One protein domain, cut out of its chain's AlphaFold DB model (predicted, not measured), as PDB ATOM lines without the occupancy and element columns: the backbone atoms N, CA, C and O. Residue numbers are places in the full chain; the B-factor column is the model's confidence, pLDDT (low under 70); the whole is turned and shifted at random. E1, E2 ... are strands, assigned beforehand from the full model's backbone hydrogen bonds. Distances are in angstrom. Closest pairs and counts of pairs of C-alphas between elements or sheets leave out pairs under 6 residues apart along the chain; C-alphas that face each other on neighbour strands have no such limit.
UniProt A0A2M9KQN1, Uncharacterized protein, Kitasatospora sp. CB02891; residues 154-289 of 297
ATOM      1  N   GLY A 154     -44.565  56.934  47.224       93.31
ATOM      2  CA  GLY A 154     -44.682  56.954  48.681       93.31
ATOM      3  C   GLY A 154     -44.919  55.570  49.286       93.31
ATOM      4  O   GLY A 154     -45.114  54.604  48.544       93.31
ATOM      5  N   PRO A 155     -44.913  55.454  50.624       93.50
ATOM      6  CA  PRO A 155     -45.269  54.210  51.301       93.50
ATOM      7  C   PRO A 155     -46.736  53.848  51.028       93.50
ATOM      8  O   PRO A 155     -47.566  54.738  50.817       93.50
ATOM      9  N   ALA A 156     -47.047  52.550  51.028       91.75
ATOM     10  CA  ALA A 156     -48.417  52.075  50.859       91.75
ATOM     11  C   ALA A 156     -49.342  52.585  51.974       91.75
ATOM     12  O   ALA A 156     -48.950  52.689  53.137       91.75
ATOM     13  N   LEU A 157     -50.592  52.859  51.605       85.12
ATOM     14  CA  LEU A 157     -51.682  53.159  52.526       85.12
ATOM     15  C   LEU A 157     -52.636  51.961  52.491       85.12
ATOM     16  O   LEU A 157     -53.467  51.849  51.595       85.12
ATOM     17  N   GLY A 158     -52.460  51.025  53.425       82.81
ATOM     18  CA  GLY A 158     -53.194  49.755  53.450       82.81
ATOM     19  C   GLY A 158     -52.521  48.632  52.655       82.81
ATOM     20  O   GLY A 158     -51.350  48.720  52.281       82.81
ATOM     21  N   SER A 159     -53.260  47.543  52.438       80.94
ATOM     22  CA  SER A 159     -52.766  46.371  51.712       80.94
ATOM     23  C   SER A 159     -52.946  46.568  50.203       80.94
ATOM     24  O   SER A 159     -54.084  46.746  49.765       80.94
ATOM     25  N   PRO A 160     -51.873  46.539  49.390       81.06
ATOM     26  CA  PRO A 160     -52.008  46.580  47.937       81.06
ATOM     27  C   PRO A 160     -52.685  45.298  47.416       81.06
ATOM     28  O   PRO A 160     -52.695  44.287  48.129       81.06
ATOM     29  N   PRO A 161     -53.209  45.307  46.175       87.12
ATOM     30  CA  PRO A 161     -53.700  44.093  45.532       87.12
ATOM     31  C   PRO A 161     -52.642  42.983  45.552       87.12
ATOM     32  O   PRO A 161     -51.442  43.232  45.382       87.12
ATOM     33  N   ALA A 162     -53.087  41.752  45.790       87.75
ATOM     34  CA  ALA A 162     -52.201  40.600  45.845       87.75
ATOM     35  C   ALA A 162     -51.789  40.178  44.428       87.75
ATOM     36  O   ALA A 162     -52.628  40.032  43.546       87.75
ATOM     37  N   ALA A 163     -50.495  39.935  44.229       94.31
ATOM     38  CA  ALA A 163     -49.957  39.353  43.005       94.31
ATOM     39  C   ALA A 163     -48.955  38.246  43.354       94.31
ATOM     40  O   ALA A 163     -48.241  38.337  44.355       94.31
ATOM     41  N   ASP A 164     -48.888  37.213  42.516       96.50
ATOM     42  CA  ASP A 164     -47.953  36.093  42.666       96.50
ATOM     43  C   ASP A 164     -46.556  36.484  42.152       96.50
ATOM     44  O   ASP A 164     -46.098  36.073  41.085       96.50
ATOM     45  N   TRP A 165     -45.890  37.380  42.885       97.31
ATOM     46  CA  TRP A 165     -44.553  37.873  42.539       97.31
ATOM     47  C   TRP A 165     -43.508  36.757  42.358       97.31
ATOM     48  O   TRP A 165     -42.681  36.880  41.448       97.31
ATOM     49  N   PRO A 166     -43.505  35.674  43.156       98.06
ATOM     50  CA  PRO A 166     -42.563  34.577  42.962       98.06
ATOM     51  C   PRO A 166     -42.771  33.772  41.667       98.06
ATOM     52  O   PRO A 166     -41.797  33.193  41.191       98.06
ATOM     53  N   ASN A 167     -43.978  33.743  41.089       97.50
ATOM     54  CA  ASN A 167     -44.313  32.900  39.930       97.50
ATOM     55  C   ASN A 167     -44.874  33.715  38.758       97.50
ATOM     56  O   ASN A 167     -46.042  33.596  38.382       97.50
ATOM     57  N   ARG A 168     -44.040  34.569  38.156       96.25
ATOM     58  CA  ARG A 168     -44.444  35.388  37.003       96.25
ATOM     59  C   ARG A 168     -43.280  35.764  36.096       96.25
ATOM     60  O   ARG A 168     -42.113  35.640  36.460       96.25
ATOM     61  N   SER A 169     -43.634  36.270  34.917       96.44
ATOM     62  CA  SER A 169     -42.689  36.825  33.953       96.44
ATOM     63  C   SER A 169     -42.392  38.294  34.251       96.44
ATOM     64  O   SER A 169     -43.308  39.072  34.542       96.44
ATOM     65  N   TYR A 170     -41.124  38.681  34.148       97.00
ATOM     66  CA  TYR A 170     -40.650  40.052  34.317       97.00
ATOM     67  C   TYR A 170     -39.902  40.513  33.066       97.00
ATOM     68  O   TYR A 170     -39.067  39.769  32.557       97.00
ATOM     69  N   PRO A 171     -40.126  41.738  32.573       95.69
ATOM     70  CA  PRO A 171     -39.246  42.315  31.565       95.69
ATOM     71  C   PRO A 171     -37.851  42.561  32.156       95.69
ATOM     72  O   PRO A 171     -37.710  42.883  33.338       95.69
ATOM     73  N   ASP A 172     -36.817  42.432  31.326       94.19
ATOM     74  CA  ASP A 172     -35.455  42.780  31.713       94.19
ATOM     75  C   ASP A 172     -35.182  44.266  31.419       94.19
ATOM     76  O   ASP A 172     -35.104  44.650  30.248       94.19
ATOM     77  N   PRO A 173     -34.997  45.125  32.439       93.31
ATOM     78  CA  PRO A 173     -34.690  46.536  32.218       93.31
ATOM     79  C   PRO A 173     -33.313  46.772  31.571       93.31
ATOM     80  O   PRO A 173     -33.048  47.892  31.138       93.31
ATOM     81  N   ALA A 174     -32.446  45.756  31.480       90.31
ATOM     82  CA  ALA A 174     -31.207  45.807  30.702       90.31
ATOM     83  C   ALA A 174     -31.409  45.497  29.200       90.31
ATOM     84  O   ALA A 174     -30.446  45.526  28.437       90.31
ATOM     85  N   GLY A 175     -32.642  45.205  28.763       90.19
ATOM     86  CA  GLY A 175     -32.977  44.907  27.365       90.19
ATOM     87  C   GLY A 175     -32.811  43.438  26.957       90.19
ATOM     88  O   GLY A 175     -32.903  43.125  25.772       90.19
ATOM     89  N   GLY A 176     -32.558  42.544  27.915       90.38
ATOM     90  CA  GLY A 176     -32.517  41.099  27.696       90.38
ATOM     91  C   GLY A 176     -33.900  40.450  27.517       90.38
ATOM     92  O   GLY A 176     -34.930  41.135  27.502       90.38
ATOM     93  N   PRO A 177     -33.949  39.113  27.375       92.50
ATOM     94  CA  PRO A 177     -35.208  38.376  27.322       92.50
ATOM     95  C   PRO A 177     -35.994  38.511  28.633       92.50
ATOM     96  O   PRO A 177     -35.438  38.817  29.688       92.50
ATOM     97  N   ALA A 178     -37.299  38.240  28.569       94.56
ATOM     98  CA  ALA A 178     -38.131  38.196  29.765       94.56
ATOM     99  C   ALA A 178     -37.626  37.123  30.747       94.56
ATOM    100  O   ALA A 178     -37.243  36.021  30.358       94.56
ATOM    101  N   ILE A 179     -37.642  37.464  32.030       95.94
ATOM    102  CA  ILE A 179     -37.188  36.629  33.136       95.94
ATOM    103  C   ILE A 179     -38.406  35.912  33.697       95.94
ATOM    104  O   ILE A 179     -39.275  36.535  34.311       95.94
ATOM    105  N   GLN A 180     -38.464  34.600  33.504       97.19
ATOM    106  CA  GLN A 180     -39.521  33.778  34.067       97.19
ATOM    107  C   GLN A 180     -39.122  33.323  35.470       97.19
ATOM    108  O   GLN A 180     -38.177  32.551  35.611       97.19
ATOM    109  N   LEU A 181     -39.806  33.816  36.506       97.56
ATOM    110  CA  LEU A 181     -39.614  33.305  37.861       97.56
ATOM    111  C   LEU A 181     -40.546  32.125  38.139       97.56
ATOM    112  O   LEU A 181     -41.736  32.166  37.817       97.56
ATOM    113  N   HIS A 182     -39.983  31.133  38.816       97.69
ATOM    114  CA  HIS A 182     -40.654  30.010  39.448       97.69
ATOM    115  C   HIS A 182     -40.167  29.938  40.898       97.69
ATOM    116  O   HIS A 182     -38.960  29.902  41.154       97.69
ATOM    117  N   ASP A 183     -41.087  30.013  41.858       97.06
ATOM    118  CA  ASP A 183     -40.792  30.060  43.295       97.06
ATOM    119  C   ASP A 183     -39.725  31.110  43.666       97.06
ATOM    120  O   ASP A 183     -38.829  30.896  44.495       97.06
ATOM    121  N   GLY A 184     -39.805  32.269  43.005       97.56
ATOM    122  CA  GLY A 184     -38.924  33.413  43.212       97.56
ATOM    123  C   GLY A 184     -37.532  33.245  42.610       97.56
ATOM    124  O   GLY A 184     -36.629  33.991  42.991       97.56
ATOM    125  N   ARG A 185     -37.318  32.284  41.707       97.81
ATOM    126  CA  ARG A 185     -36.016  32.016  41.077       97.81
ATOM    127  C   ARG A 185     -36.154  31.777  39.577       97.81
ATOM    128  O   ARG A 185     -37.186  31.314  39.115       97.81
ATOM    129  N   SER A 186     -35.100  32.073  38.827       96.00
ATOM    130  CA  SER A 186     -34.987  31.741  37.406       96.00
ATOM    131  C   SER A 186     -33.580  31.281  37.069       96.00
ATOM    132  O   SER A 186     -32.596  31.860  37.545       96.00
ATOM    133  N   THR A 187     -33.504  30.264  36.214       88.88
ATOM    134  CA  THR A 187     -32.259  29.710  35.661       88.88
ATOM    135  C   THR A 187     -32.297  29.579  34.137       88.88
ATOM    136  O   THR A 187     -31.366  29.046  33.542       88.88
ATOM    137  N   ASP A 188     -33.362  30.052  33.490       72.31
ATOM    138  CA  ASP A 188     -33.797  29.483  32.208       72.31
ATOM    139  C   ASP A 188     -33.109  30.091  30.978       72.31
ATOM    140  O   ASP A 188     -33.247  29.569  29.874       72.31
ATOM    141  N   ALA A 189     -32.355  31.185  31.136       61.38
ATOM    142  CA  ALA A 189     -31.770  31.895  29.996       61.38
ATOM    143  C   ALA A 189     -30.550  32.773  30.334       61.38
ATOM    144  O   ALA A 189     -30.349  33.813  29.705       61.38
ATOM    145  N   GLY A 190     -29.728  32.395  31.318       78.81
ATOM    146  CA  GLY A 190     -28.486  33.121  31.610       78.81
ATOM    147  C   GLY A 190     -28.099  33.141  33.084       78.81
ATOM    148  O   GLY A 190     -28.216  32.139  33.784       78.81
ATOM    149  N   ALA A 191     -27.596  34.291  33.535       90.06
ATOM    150  CA  ALA A 191     -27.235  34.527  34.927       90.06
ATOM    151  C   ALA A 191     -28.432  34.244  35.859       90.06
ATOM    152  O   ALA A 191     -29.525  34.747  35.584       90.06
ATOM    153  N   PRO A 192     -28.252  33.484  36.960       94.62
ATOM    154  CA  PRO A 192     -29.332  33.194  37.896       94.62
ATOM    155  C   PRO A 192     -29.983  34.474  38.417       94.62
ATOM    156  O   PRO A 192     -29.283  35.417  38.807       94.62
ATOM    157  N   VAL A 193     -31.316  34.492  38.448       96.81
ATOM    158  CA  VAL A 193     -32.102  35.617  38.972       96.81
ATOM    159  C   VAL A 193     -32.954  35.155  40.147       96.81
ATOM    160  O   VAL A 193     -33.589  34.104  40.079       96.81
ATOM    161  N   THR A 194     -33.001  35.941  41.220       97.31
ATOM    162  CA  THR A 194     -33.856  35.684  42.384       97.31
ATOM    163  C   THR A 194     -34.700  36.901  42.748       97.31
ATOM    164  O   THR A 194     -34.265  38.045  42.619       97.31
ATOM    165  N   LEU A 195     -35.914  36.671  43.241       98.00
ATOM    166  CA  LEU A 195     -36.739  37.703  43.857       98.00
ATOM    167  C   LEU A 195     -36.123  38.087  45.204       98.00
ATOM    168  O   LEU A 195     -36.072  37.272  46.122       98.00
ATOM    169  N   SER A 196     -35.640  39.320  45.311       96.81
ATOM    170  CA  SER A 196     -34.936  39.809  46.502       96.81
ATOM    171  C   SER A 196     -35.843  40.596  47.438       96.81
ATOM    172  O   SER A 196     -35.737  40.455  48.653       96.81
ATOM    173  N   ALA A 197     -36.738  41.420  46.891       97.12
ATOM    174  CA  ALA A 197     -37.686  42.185  47.691       97.12
ATOM    175  C   ALA A 197     -38.965  42.499  46.911       97.12
ATOM    176  O   ALA A 197     -38.940  42.701  45.696       97.12
ATOM    177  N   VAL A 198     -40.071  42.601  47.648       97.31
ATOM    178  CA  VAL A 198     -41.329  43.193  47.189       97.31
ATOM    179  C   VAL A 198     -41.773  44.183  48.254       97.31
ATOM    180  O   VAL A 198     -41.985  43.799  49.404       97.31
ATOM    181  N   LEU A 199     -41.897  45.454  47.886       96.81
ATOM    182  CA  LEU A 199     -42.296  46.524  48.791       96.81
ATOM    183  C   LEU A 199     -43.652  47.089  48.364       96.81
ATOM    184  O   LEU A 199     -43.766  47.613  47.252       96.81
ATOM    185  N   PRO A 200     -44.669  47.038  49.240       96.06
ATOM    186  CA  PRO A 200     -45.884  47.820  49.075       96.06
ATOM    187  C   PRO A 200     -45.561  49.312  48.948       96.06
ATOM    188  O   PRO A 200     -44.830  49.871  49.768       96.06
ATOM    189  N   ALA A 201     -46.133  49.970  47.944       95.44
ATOM    190  CA  ALA A 201     -45.942  51.393  47.703       95.44
ATOM    191  C   ALA A 201     -47.242  52.062  47.233       95.44
ATOM    192  O   ALA A 201     -48.262  51.418  46.984       95.44
ATOM    193  N   ARG A 202     -47.190  53.382  47.084       94.81
ATOM    194  CA  ARG A 202     -48.139  54.157  46.286       94.81
ATOM    195  C   ARG A 202     -47.391  54.927  45.218       94.81
ATOM    196  O   ARG A 202     -46.294  55.425  45.477       94.81
ATOM    197  N   PHE A 203     -47.987  55.047  44.043       94.12
ATOM    198  CA  PHE A 203     -47.473  55.891  42.977       94.12
ATOM    199  C   PHE A 203     -48.601  56.760  42.435       94.12
ATOM    200  O   PHE A 203     -49.608  56.238  41.964       94.12
ATOM    201  N   ARG A 204     -48.436  58.085  42.522       92.31
ATOM    202  CA  ARG A 204     -49.459  59.083  42.163       92.31
ATOM    203  C   ARG A 204     -50.800  58.788  42.850       92.31
ATOM    204  O   ARG A 204     -51.840  58.745  42.208       92.31
ATOM    205  N   ASP A 205     -50.714  58.499  44.149       90.56
ATOM    206  CA  ASP A 205     -51.831  58.150  45.040       90.56
ATOM    207  C   ASP A 205     -52.633  56.888  44.665       90.56
ATOM    208  O   ASP A 205     -53.627  56.575  45.317       90.56
ATOM    209  N   ALA A 206     -52.158  56.097  43.698       92.81
ATOM    210  CA  ALA A 206     -52.684  54.768  43.399       92.81
ATOM    211  C   ALA A 206     -51.841  53.662  44.069       92.81
ATOM    212  O   ALA A 206     -50.630  53.849  44.261       92.81
ATOM    213  N   PRO A 207     -52.435  52.495  44.398       95.31
ATOM    214  CA  PRO A 207     -51.686  51.328  44.859       95.31
ATOM    215  C   PRO A 207     -50.580  50.939  43.874       95.31
ATOM    216  O   PRO A 207     -50.785  50.932  42.659       95.31
ATOM    217  N   ALA A 208     -49.408  50.605  44.407       96.06
ATOM    218  CA  ALA A 208     -48.248  50.197  43.631       96.06
ATOM    219  C   ALA A 208     -47.401  49.171  44.398       96.06
ATOM    220  O   ALA A 208     -47.547  48.982  45.609       96.06
ATOM    221  N   ALA A 209     -46.490  48.512  43.694       97.38
ATOM    222  CA  ALA A 209     -45.502  47.623  44.284       97.38
ATOM    223  C   ALA A 209     -44.135  47.855  43.641       97.38
ATOM    224  O   ALA A 209     -44.019  47.964  42.420       97.38
ATOM    225  N   LEU A 210     -43.095  47.913  44.465       97.62
ATOM    226  CA  LEU A 210     -41.711  47.878  44.007       97.62
ATOM    227  C   LEU A 210     -41.191  46.456  44.129       97.62
ATOM    228  O   LEU A 210     -41.236  45.865  45.203       97.62
ATOM    229  N   VAL A 211     -40.683  45.925  43.029       98.25
ATOM    230  CA  VAL A 211     -40.111  44.589  42.958       98.25
ATOM    231  C   VAL A 211     -38.636  44.713  42.634       98.25
ATOM    232  O   VAL A 211     -38.252  45.422  41.705       98.25
ATOM    233  N   VAL A 212     -37.814  44.011  43.403       98.31
ATOM    234  CA  VAL A 212     -36.374  43.942  43.191       98.31
ATOM    235  C   VAL A 212     -36.009  42.500  42.902       98.31
ATOM    236  O   VAL A 212     -36.194  41.621  43.749       98.31
ATOM    237  N   LEU A 213     -35.467  42.268  41.712       97.75
ATOM    238  CA  LEU A 213     -34.828  41.006  41.365       97.75
ATOM    239  C   LEU A 213     -33.316  41.175  41.458       97.75
ATOM    240  O   LEU A 213     -32.807  42.231  41.103       97.75
ATOM    241  N   ARG A 214     -32.591  40.143  41.877       96.44
ATOM    242  CA  ARG A 214     -31.129  40.134  41.875       96.44
ATOM    243  C   ARG A 214     -30.632  39.123  40.867       96.44
ATOM    244  O   ARG A 214     -30.923  37.935  40.983       96.44
ATOM    245  N   ARG A 215     -29.883  39.607  39.884       95.69
ATOM    246  CA  ARG A 215     -29.156  38.809  38.902       95.69
ATOM    247  C   ARG A 215     -27.714  38.652  39.361       95.69
ATOM    248  O   ARG A 215     -27.056  39.644  39.663       95.69
ATOM    249  N   VAL A 216     -27.214  37.423  39.398       92.31
ATOM    250  CA  VAL A 216     -25.808  37.146  39.720       92.31
ATOM    251  C   VAL A 216     -25.043  36.903  38.425       92.31
ATOM    252  O   VAL A 216     -25.014  35.788  37.909       92.31
ATOM    253  N   GLU A 217     -24.446  37.964  37.886       82.00
ATOM    254  CA  GLU A 217     -23.667  37.926  36.649       82.00
ATOM    255  C   GLU A 217     -22.172  38.067  36.962       82.00
ATOM    256  O   GLU A 217     -21.660  39.146  37.263       82.00
ATOM    257  N   GLY A 218     -21.450  36.945  36.942       84.06
ATOM    258  CA  GLY A 218     -20.035  36.934  37.308       84.06
ATOM    259  C   GLY A 218     -19.803  37.415  38.746       84.06
ATOM    260  O   GLY A 218     -20.401  36.893  39.684       84.06
ATOM    261  N   ALA A 219     -18.901  38.384  38.921       84.06
ATOM    262  CA  ALA A 219     -18.475  38.864  40.238       84.06
ATOM    263  C   ALA A 219     -19.325  40.015  40.804       84.06
ATOM    264  O   ALA A 219     -19.191  40.329  41.986       84.06
ATOM    265  N   VAL A 220     -20.162  40.663  39.987       90.62
ATOM    266  CA  VAL A 220     -20.922  41.856  40.391       90.62
ATOM    267  C   VAL A 220     -22.415  41.581  40.209       90.62
ATOM    268  O   VAL A 220     -22.883  41.487  39.075       90.62
ATOM    269  N   PRO A 221     -23.182  41.447  41.302       93.81
ATOM    270  CA  PRO A 221     -24.626  41.320  41.214       93.81
ATOM    271  C   PRO A 221     -25.269  42.583  40.633       93.81
ATOM    272  O   PRO A 221     -24.790  43.702  40.831       93.81
ATOM    273  N   VAL A 222     -26.396  42.402  39.954       95.44
ATOM    274  CA  VAL A 222     -27.209  43.483  39.392       95.44
ATOM    275  C   VAL A 222     -28.620  43.386  39.960       95.44
ATOM    276  O   VAL A 222     -29.276  42.352  39.842       95.44
ATOM    277  N   ASP A 223     -29.094  44.470  40.562       96.50
ATOM    278  CA  ASP A 223     -30.470  44.623  41.017       96.50
ATOM    279  C   ASP A 223     -31.337  45.171  39.876       96.50
ATOM    280  O   ASP A 223     -31.089  46.251  39.337       96.50
ATOM    281  N   LEU A 224     -32.379  44.433  39.510       96.88
ATOM    282  CA  LEU A 224     -33.407  44.842  38.562       96.88
ATOM    283  C   LEU A 224     -34.580  45.408  39.363       96.88
ATOM    284  O   LEU A 224     -35.408  44.666  39.897       96.88
ATOM    285  N   VAL A 225     -34.618  46.731  39.476       97.88
ATOM    286  CA  VAL A 225     -35.617  47.478  40.240       97.88
ATOM    287  C   VAL A 225     -36.782  47.824  39.324       97.88
ATOM    288  O   VAL A 225     -36.587  48.469  38.293       97.88
ATOM    289  N   GLN A 226     -37.993  47.410  39.690       97.88
ATOM    290  CA  GLN A 226     -39.192  47.577  38.872       97.88
ATOM    291  C   GLN A 226     -40.358  48.107  39.705       97.88
ATOM    292  O   GLN A 226     -40.664  47.584  40.772       97.88
ATOM    293  N   LEU A 227     -41.025  49.145  39.207       97.81
ATOM    294  CA  LEU A 227     -42.242  49.709  39.777       97.81
ATOM    295  C   LEU A 227     -43.451  49.200  38.996       97.81
ATOM    296  O   LEU A 227     -43.541  49.410  37.787       97.81
ATOM    297  N   TYR A 228     -44.397  48.601  39.706       97.62
ATOM    298  CA  TYR A 228     -45.673  48.142  39.178       97.62
ATOM    299  C   TYR A 228     -46.824  48.964  39.750       97.62
ATOM    300  O   TYR A 228     -46.873  49.212  40.954       97.62
ATOM    301  N   GLY A 229     -47.758  49.357  38.890       96.06
ATOM    302  CA  GLY A 229     -49.103  49.771  39.288       96.06
ATOM    303  C   GLY A 229     -50.087  48.624  39.106       96.06
ATOM    304  O   GLY A 229     -49.704  47.536  38.678       96.06
ATOM    305  N   PHE A 230     -51.362  48.884  39.380       95.69
ATOM    306  CA  PHE A 230     -52.416  47.883  39.256       95.69
ATOM    307  C   PHE A 230     -53.560  48.383  38.376       95.69
ATOM    308  O   PHE A 230     -54.015  49.518  38.510       95.69
ATOM    309  N   THR A 231     -54.021  47.521  37.469       93.62
ATOM    310  CA  THR A 231     -55.272  47.699  36.721       93.62
ATOM    311  C   THR A 231     -56.231  46.605  37.172       93.62
ATOM    312  O   THR A 231     -56.097  45.451  36.764       93.62
ATOM    313  N   GLY A 232     -57.152  46.943  38.079       89.62
ATOM    314  CA  GLY A 232     -57.837  45.927  38.885       89.62
ATOM    315  C   GLY A 232     -56.821  45.189  39.759       89.62
ATOM    316  O   GLY A 232     -56.014  45.834  40.422       89.62
ATOM    317  N   ASP A 233     -56.806  43.858  39.693       88.56
ATOM    318  CA  ASP A 233     -55.823  43.022  40.402       88.56
ATOM    319  C   ASP A 233     -54.563  42.718  39.569       88.56
ATOM    320  O   ASP A 233     -53.615  42.105  40.057       88.56
ATOM    321  N   ALA A 234     -54.518  43.144  38.302       93.12
ATOM    322  CA  ALA A 234     -53.409  42.832  37.409       93.12
ATOM    323  C   ALA A 234     -52.248  43.838  37.572       93.12
ATOM    324  O   ALA A 234     -52.452  45.038  37.347       93.12
ATOM    325  N   PRO A 235     -51.021  43.388  37.907       96.94
ATOM    326  CA  PRO A 235     -49.859  44.266  37.996       96.94
ATOM    327  C   PRO A 235     -49.349  44.668  36.603       96.94
ATOM    328  O   PRO A 235     -49.051  43.814  35.766       96.94
ATOM    329  N   VAL A 236     -49.165  45.970  36.379       96.44
ATOM    330  CA  VAL A 236     -48.673  46.564  35.123       96.44
ATOM    331  C   VAL A 236     -47.365  47.304  35.388       96.44
ATOM    332  O   VAL A 236     -47.288  48.101  36.322       96.44
ATOM    333  N   LEU A 237     -46.321  47.031  34.595       96.75
ATOM    334  CA  LEU A 237     -45.031  47.709  34.746       96.75
ATOM    335  C   LEU A 237     -45.187  49.201  34.418       96.75
ATOM    336  O   LEU A 237     -45.676  49.554  33.348       96.75
ATOM    337  N   ILE A 238     -44.723  50.057  35.325       95.94
ATOM    338  CA  ILE A 238     -44.663  51.512  35.148       95.94
ATOM    339  C   ILE A 238     -43.243  51.950  34.800       95.94
ATOM    340  O   ILE A 238     -43.063  52.765  33.901       95.94
ATOM    341  N   ALA A 239     -42.248  51.444  35.535       96.62
ATOM    342  CA  ALA A 239     -40.859  51.855  35.382       96.62
ATOM    343  C   ALA A 239     -39.883  50.750  35.781       96.62
ATOM    344  O   ALA A 239     -40.180  49.956  36.672       96.62
ATOM    345  N   GLY A 240     -38.699  50.728  35.168       96.25
ATOM    346  CA  GLY A 240     -37.652  49.755  35.479       96.25
ATOM    347  C   GLY A 240     -36.239  50.319  35.338       96.25
ATOM    348  O   GLY A 240     -36.010  51.255  34.570       96.25
ATOM    349  N   ARG A 241     -35.288  49.748  36.083       96.25
ATOM    350  CA  ARG A 241     -33.842  49.970  35.927       96.25
ATOM    351  C   ARG A 241     -33.058  48.720  36.346       96.25
ATOM    352  O   ARG A 241     -33.407  48.081  37.330       96.25
ATOM    353  N   ALA A 242     -31.949  48.449  35.658       95.62
ATOM    354  CA  ALA A 242     -30.849  47.637  36.172       95.62
ATOM    355  C   ALA A 242     -29.807  48.523  36.890       95.62
ATOM    356  O   ALA A 242     -29.354  49.516  36.319       95.62
ATOM    357  N   SER A 243     -29.442  48.187  38.128       94.94
ATOM    358  CA  SER A 243     -28.422  48.881  38.925       94.94
ATOM    359  C   SER A 243     -27.418  47.876  39.475       94.94
ATOM    360  O   SER A 243     -27.791  46.839  40.017       94.94
ATOM    361  N   THR A 244     -26.128  48.173  39.351       94.25
ATOM    362  CA  THR A 244     -25.076  47.351  39.958       94.25
ATOM    363  C   THR A 244     -25.177  47.398  41.480       94.25
ATOM    364  O   THR A 244     -25.406  48.467  42.054       94.25
ATOM    365  N   ALA A 245     -24.991  46.254  42.126       92.12
ATOM    366  CA  ALA A 245     -24.970  46.126  43.577       92.12
ATOM    367  C   ALA A 245     -23.560  45.811  44.075       92.12
ATOM    368  O   ALA A 245     -22.744  45.224  43.355       92.12
ATOM    369  N   ASN A 246     -23.274  46.171  45.322       91.00
ATOM    370  CA  ASN A 246     -22.005  45.809  45.938       91.00
ATOM    371  C   ASN A 246     -22.002  44.306  46.301       91.00
ATOM    372  O   ASN A 246     -22.829  43.879  47.109       91.00
ATOM    373  N   PRO A 247     -21.078  43.488  45.755       91.62
ATOM    374  CA  PRO A 247     -21.030  42.052  46.035       91.62
ATOM    375  C   PRO A 247     -20.717  41.712  47.498       91.62
ATOM    376  O   PRO A 247     -21.041  40.615  47.945       91.62
ATOM    377  N   GLU A 248     -20.086  42.624  48.241       90.88
ATOM    378  CA  GLU A 248     -19.727  42.420  49.649       90.88
ATOM    379  C   GLU A 248     -20.787  42.950  50.631       90.88
ATOM    380  O   GLU A 248     -20.563  42.909  51.843       90.88
ATOM    381  N   ALA A 249     -21.908  43.490  50.134       91.88
ATOM    382  CA  ALA A 249     -22.907  44.153  50.963       91.88
ATOM    383  C   ALA A 249     -24.286  43.480  50.928       91.88
ATOM    384  O   ALA A 249     -24.813  43.113  49.872       91.88
ATOM    385  N   GLY A 250     -24.916  43.407  52.100       91.69
ATOM    386  CA  GLY A 250     -26.355  43.191  52.216       91.69
ATOM    387  C   GLY A 250     -27.111  44.486  51.915       91.69
ATOM    388  O   GLY A 250     -26.652  45.567  52.282       91.69
ATOM    389  N   ALA A 251     -28.272  44.382  51.263       94.38
ATOM    390  CA  ALA A 251     -29.105  45.529  50.913       94.38
ATOM    391  C   ALA A 251     -30.434  45.512  51.678       94.38
ATOM    392  O   ALA A 251     -31.139  44.501  51.693       94.38
ATOM    393  N   VAL A 252     -30.801  46.654  52.256       95.94
ATOM    394  CA  VAL A 252     -32.134  46.922  52.807       95.94
ATOM    395  C   VAL A 252     -32.835  47.933  51.908       95.94
ATOM    396  O   VAL A 252     -32.247  48.929  51.489       95.94
ATOM    397  N   TRP A 253     -34.107  47.677  51.615       97.25
ATOM    398  CA  TRP A 253     -34.920  48.509  50.737       97.25
ATOM    399  C   TRP A 253     -36.004  49.224  51.540       97.25
ATOM    400  O   TRP A 253     -36.673  48.601  52.365       97.25
ATOM    401  N   ARG A 254     -36.205  50.522  51.292       96.38
ATOM    402  CA  ARG A 254     -37.301  51.298  51.896       96.38
ATOM    403  C   ARG A 254     -37.842  52.356  50.946       96.38
ATOM    404  O   ARG A 254     -37.106  52.874  50.115       96.38
ATOM    405  N   VAL A 255     -39.124  52.687  51.073       95.50
ATOM    406  CA  VAL A 255     -39.728  53.815  50.352       95.50
ATOM    407  C   VAL A 255     -39.781  55.010  51.287       95.50
ATOM    408  O   VAL A 255     -40.442  54.958  52.321       95.50
ATOM    409  N   GLU A 256     -39.082  56.082  50.935       91.56
ATOM    410  CA  GLU A 256     -38.911  57.238  51.809       91.56
ATOM    411  C   GLU A 256     -38.740  58.522  50.992       91.56
ATOM    412  O   GLU A 256     -38.063  58.543  49.959       91.56
ATOM    413  N   ASN A 257     -39.336  59.622  51.459       89.56
ATOM    414  CA  ASN A 257     -39.144  60.960  50.893       89.56
ATOM    415  C   ASN A 257     -39.365  61.044  49.370       89.56
ATOM    416  O   ASN A 257     -38.653  61.780  48.691       89.56
ATOM    417  N   GLY A 258     -40.295  60.277  48.795       92.31
ATOM    418  CA  GLY A 258     -40.533  60.296  47.346       92.31
ATOM    419  C   GLY A 258     -39.644  59.373  46.509       92.31
ATOM    420  O   GLY A 258     -39.633  59.496  45.284       92.31
ATOM    421  N   ALA A 259     -38.866  58.489  47.124       94.81
ATOM    422  CA  ALA A 259     -37.942  57.612  46.415       94.81
ATOM    423  C   ALA A 259     -37.919  56.205  47.010       94.81
ATOM    424  O   ALA A 259     -38.278  56.001  48.170       94.81
ATOM    425  N   LEU A 260     -37.444  55.246  46.219       96.75
ATOM    426  CA  LEU A 260     -36.939  53.991  46.759       96.75
ATOM    427  C   LEU A 260     -35.486  54.203  47.187       96.75
ATOM    428  O   LEU A 260     -34.686  54.753  46.435       96.75
ATOM    429  N   ILE A 261     -35.148  53.757  48.384       96.50
ATOM    430  CA  ILE A 261     -33.806  53.809  48.948       96.50
ATOM    431  C   ILE A 261     -33.283  52.381  49.050       96.50
ATOM    432  O   ILE A 261     -33.927  51.535  49.674       96.50
ATOM    433  N   ARG A 262     -32.117  52.133  48.451       96.75
ATOM    434  CA  ARG A 262     -31.272  50.970  48.735       96.75
ATOM    435  C   ARG A 262     -30.205  51.413  49.719       96.75
ATOM    436  O   ARG A 262     -29.420  52.301  49.402       96.75
ATOM    437  N   GLU A 263     -30.185  50.822  50.899       95.56
ATOM    438  CA  GLU A 263     -29.108  50.988  51.869       95.56
ATOM    439  C   GLU A 263     -28.265  49.716  51.855       95.56
ATOM    440  O   GLU A 263     -28.761  48.636  52.171       95.56
ATOM    441  N   GLU A 264     -27.011  49.830  51.433       94.38
ATOM    442  CA  GLU A 264     -26.071  48.716  51.371       94.38
ATOM    443  C   GLU A 264     -25.103  48.800  52.545       94.38
ATOM    444  O   GLU A 264     -24.468  49.839  52.757       94.38
ATOM    445  N   ARG A 265     -24.964  47.699  53.286       94.19
ATOM    446  CA  ARG A 265     -24.028  47.570  54.403       94.19
ATOM    447  C   ARG A 265     -23.040  46.447  54.126       94.19
ATOM    448  O   ARG A 265     -23.444  45.306  53.923       94.19
ATOM    449  N   VAL A 266     -21.751  46.773  54.139       94.06
ATOM    450  CA  VAL A 266     -20.672  45.788  53.986       94.06
ATOM    451  C   VAL A 266     -20.475  45.052  55.305       94.06
ATOM    452  O   VAL A 266     -20.108  45.671  56.304       94.06
ATOM    453  N   ASP A 267     -20.654  43.732  55.314       89.62
ATOM    454  CA  ASP A 267     -20.622  42.936  56.552       89.62
ATOM    455  C   ASP A 267     -19.264  43.003  57.266       89.62
ATOM    456  O   ASP A 267     -19.188  43.057  58.493       89.62
ATOM    457  N   ARG A 268     -18.170  43.048  56.493       91.75
ATOM    458  CA  ARG A 268     -16.796  43.042  57.023       91.75
ATOM    459  C   ARG A 268     -16.405  44.355  57.703       91.75
ATOM    460  O   ARG A 268     -15.670  44.338  58.684       91.75
ATOM    461  N   THR A 269     -16.814  45.489  57.139       92.38
ATOM    462  CA  THR A 269     -16.350  46.822  57.567       92.38
ATOM    463  C   THR A 269     -17.428  47.626  58.280       92.38
ATOM    464  O   THR A 269     -17.118  48.638  58.902       92.38
ATOM    465  N   GLY A 270     -18.692  47.215  58.168       90.50
ATOM    466  CA  GLY A 270     -19.843  47.991  58.612       90.50
ATOM    467  C   GLY A 270     -20.095  49.251  57.782       90.50
ATOM    468  O   GLY A 270     -20.991  50.011  58.137       90.50
ATOM    469  N   ALA A 271     -19.336  49.487  56.703       89.88
ATOM    470  CA  ALA A 271     -19.510  50.657  55.854       89.88
ATOM    471  C   ALA A 271     -20.909  50.655  55.230       89.88
ATOM    472  O   ALA A 271     -21.340  49.639  54.681       89.88
ATOM    473  N   VAL A 272     -21.589  51.798  55.317       92.00
ATOM    474  CA  VAL A 272     -22.932  51.998  54.776       92.00
ATOM    475  C   VAL A 272     -22.856  52.920  53.567       92.00
ATOM    476  O   VAL A 272     -22.163  53.938  53.582       92.00
ATOM    477  N   SER A 273     -23.580  52.564  52.516       91.88
ATOM    478  CA  SER A 273     -23.812  53.423  51.359       91.88
ATOM    479  C   SER A 273     -25.293  53.419  51.013       91.88
ATOM    480  O   SER A 273     -26.009  52.472  51.328       91.88
ATOM    481  N   SER A 274     -25.770  54.498  50.403       93.25
ATOM    482  CA  SER A 274     -27.170  54.618  50.024       93.25
ATOM    483  C   SER A 274     -27.293  55.007  48.559       93.25
ATOM    484  O   SER A 274     -26.579  55.884  48.073       93.25
ATOM    485  N   THR A 275     -28.211  54.344  47.867       95.25
ATOM    486  CA  THR A 275     -28.637  54.649  46.504       95.25
ATOM    487  C   THR A 275     -30.107  55.045  46.538       95.25
ATOM    488  O   THR A 275     -30.927  54.380  47.174       95.25
ATOM    489  N   ARG A 276     -30.461  56.118  45.835       95.56
ATOM    490  CA  ARG A 276     -31.817  56.658  45.759       95.56
ATOM    491  C   ARG A 276     -32.360  56.535  44.340       95.56
ATOM    492  O   ARG A 276     -31.730  57.013  43.398       95.56
ATOM    493  N   TYR A 277     -33.557  55.964  44.216       95.88
ATOM    494  CA  TYR A 277     -34.273  55.789  42.957       95.88
ATOM    495  C   TYR A 277     -35.539  56.644  42.906       95.88
ATOM    496  O   TYR A 277     -36.460  56.456  43.706       95.88
ATOM    497  N   THR A 278     -35.607  57.562  41.948       95.06
ATOM    498  CA  THR A 278     -36.773  58.429  41.707       95.06
ATOM    499  C   THR A 278     -37.442  58.076  40.387       95.06
ATOM    500  O   THR A 278     -36.771  57.746  39.419       95.06
ATOM    501  N   VAL A 279     -38.771  58.127  40.319       94.12
ATOM    502  CA  VAL A 279     -39.490  57.879  39.060       94.12
ATOM    503  C   VAL A 279     -39.418  59.131  38.192       94.12
ATOM    504  O   VAL A 279     -39.759  60.224  38.649       94.12
ATOM    505  N   ARG A 280     -38.976  58.977  36.947       90.19
ATOM    506  CA  ARG A 280     -38.927  60.043  35.949       90.19
ATOM    507  C   ARG A 280     -40.273  60.167  35.223       90.19
ATOM    508  O   ARG A 280     -41.027  59.195  35.140       90.19
ATOM    509  N   PRO A 281     -40.583  61.341  34.644       83.06
ATOM    510  CA  PRO A 281     -41.804  61.530  33.858       83.06
ATOM    511  C   PRO A 281     -41.909  60.625  32.622       83.06
ATOM    512  O   PRO A 281     -43.018  60.348  32.179       83.06
ATOM    513  N   ASP A 282     -40.775  60.163  32.085       81.56
ATOM    514  CA  ASP A 282     -40.684  59.295  30.903       81.56
ATOM    515  C   ASP A 282     -40.893  57.801  31.209       81.56
ATOM    516  O   ASP A 282     -40.755  56.970  30.317       81.56
ATOM    517  N   GLY A 283     -41.223  57.446  32.457       79.31
ATOM    518  CA  GLY A 283     -41.395  56.053  32.873       79.31
ATOM    519  C   GLY A 283     -40.081  55.336  33.187       79.31
ATOM    520  O   GLY A 283     -40.085  54.138  33.442       79.31
ATOM    521  N   GLY A 284     -38.941  56.033  33.213       89.62
ATOM    522  CA  GLY A 284     -37.706  55.491  33.775       89.62
ATOM    523  C   GLY A 284     -37.665  55.623  35.298       89.62
ATOM    524  O   GLY A 284     -38.288  56.506  35.883       89.62
ATOM    525  N   LEU A 285     -36.863  54.798  35.968       94.81
ATOM    526  CA  LEU A 285     -36.307  55.210  37.259       94.81
ATOM    527  C   LEU A 285     -35.108  56.131  36.979       94.81
ATOM    528  O   LEU A 285     -34.509  56.054  35.914       94.81
ATOM    529  N   GLU A 286     -34.670  56.956  37.924       94.12
ATOM    530  CA  GLU A 286     -33.399  57.708  37.957       94.12
ATOM    531  C   GLU A 286     -32.619  57.286  39.199       94.12
ATOM    532  O   GLU A 286     -33.228  57.090  40.240       94.12
ATOM    533  N   GLU A 287     -31.317  57.053  39.069       94.31
ATOM    534  CA  GLU A 287     -30.462  56.577  40.154       94.31
ATOM    535  C   GLU A 287     -29.547  57.713  40.591       94.31
ATOM    536  O   GLU A 287     -28.898  58.353  39.764       94.31
ATOM    537  N   SER A 288     -29.508  57.965  41.892       92.94
ATOM    538  CA  SER A 288     -28.721  59.036  42.491       92.94
ATOM    539  C   SER A 288     -28.065  58.564  43.783       92.94
ATOM    540  O   SER A 288     -28.590  57.706  44.493       92.94
ATOM    541  N   TRP A 289     -26.907  59.139  44.093       88.88
ATOM    542  CA  TRP A 289     -26.106  58.788  45.262       88.88
ATOM    543  C   TRP A 289     -26.166  59.947  46.255       88.88
ATOM    544  O   TRP A 289     -25.458  60.941  46.065       88.88
TER     545      TRP A 289
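This is residues 154 to 289 of the 297 residues of an uncharacterized protein of Kitasatospora sp. CB02891 (UniProt A0A2M9KQN1). Two four-stranded sheets, E1 to E4 and E5 to E8, stand face to face as a sandwich, with edge strand E1 near E5 and edge strand E4 near E8. A long stretch without a named element, residues 154 to 192, loops about the E1 to E4 sheet and is tied to E1 by short pairings. The printed part has 136 residues, no named helix and eight named strands, E1 to E8 along the chain; both sheets are antiparallel, in the orders E1, E2, E3, E4 and E5, E6, E7, E8. The class is all strand, and the whole is compact, with a radius of gyration of the C-alphas of 14.5 A and spans of 43 by 36 by 27 A.

After residues 154 to 192, E1 takes residues 193 to 203, 25.8 A long, beginning at C-alpha 193 at (-32.102, 35.617, 38.972); it bends by 68 degrees at residue 200. E2, residues 206 to 217, is 34.2 A long and E3, residues 220 to 231, is 35.0 A. E4, residues 234 to 244, is 28.8 A and bends by 61 degrees at residue 238. E5 is residues 249 to 256, 20.7 A; E6 is residues 259 to 266, 22.3 A; E7 is residues 272 to 279, 23.6 A. E8, residues 285 to 288, is 10.0 A and ends at C-alpha 288 at (-28.721, 59.036, 42.491).

E1 to E4 form a meander, each strand the antiparallel neighbour of the one before, and E5 to E8 form another. In the first, N 199 and O 210 of the hairpin E1 and E2 are 2.8 A apart, N 211 and O 226 of E2 and E3 2.8 A, and N 225 and O 241 of E3 and E4 2.8 A, within hydrogen-bond range. In the second, N 252 and O 263 of E5 and E6 are 2.8 A apart, N 262 and O 275 of E6 and E7 2.8 A, and N 286 and O 278 of E7 and E8 2.7 A. The parts of the sheets that face each other are 9.3 A centre to centre, with strands at 27 degrees. The closest C-alphas of E1 and E5 are those of Ala 201 and Val 255, 7.2 A apart; those of E4 and E8 are Gly 240 and Leu 285, 5.9 A. E1 and E4 are apart. Residues 154 to 155 pair with 201 to 202 of E1, and 185 to 186 with 193 to 194.

The C-alphas of Gly 232 and Thr 269 are the two farthest apart, 45.5 A. The printed part has no cut, and the links between the named strands are tight. Both sheets are strongly twisted. The mean pLDDT of the printed part is 93.0; residue 189 is under 70.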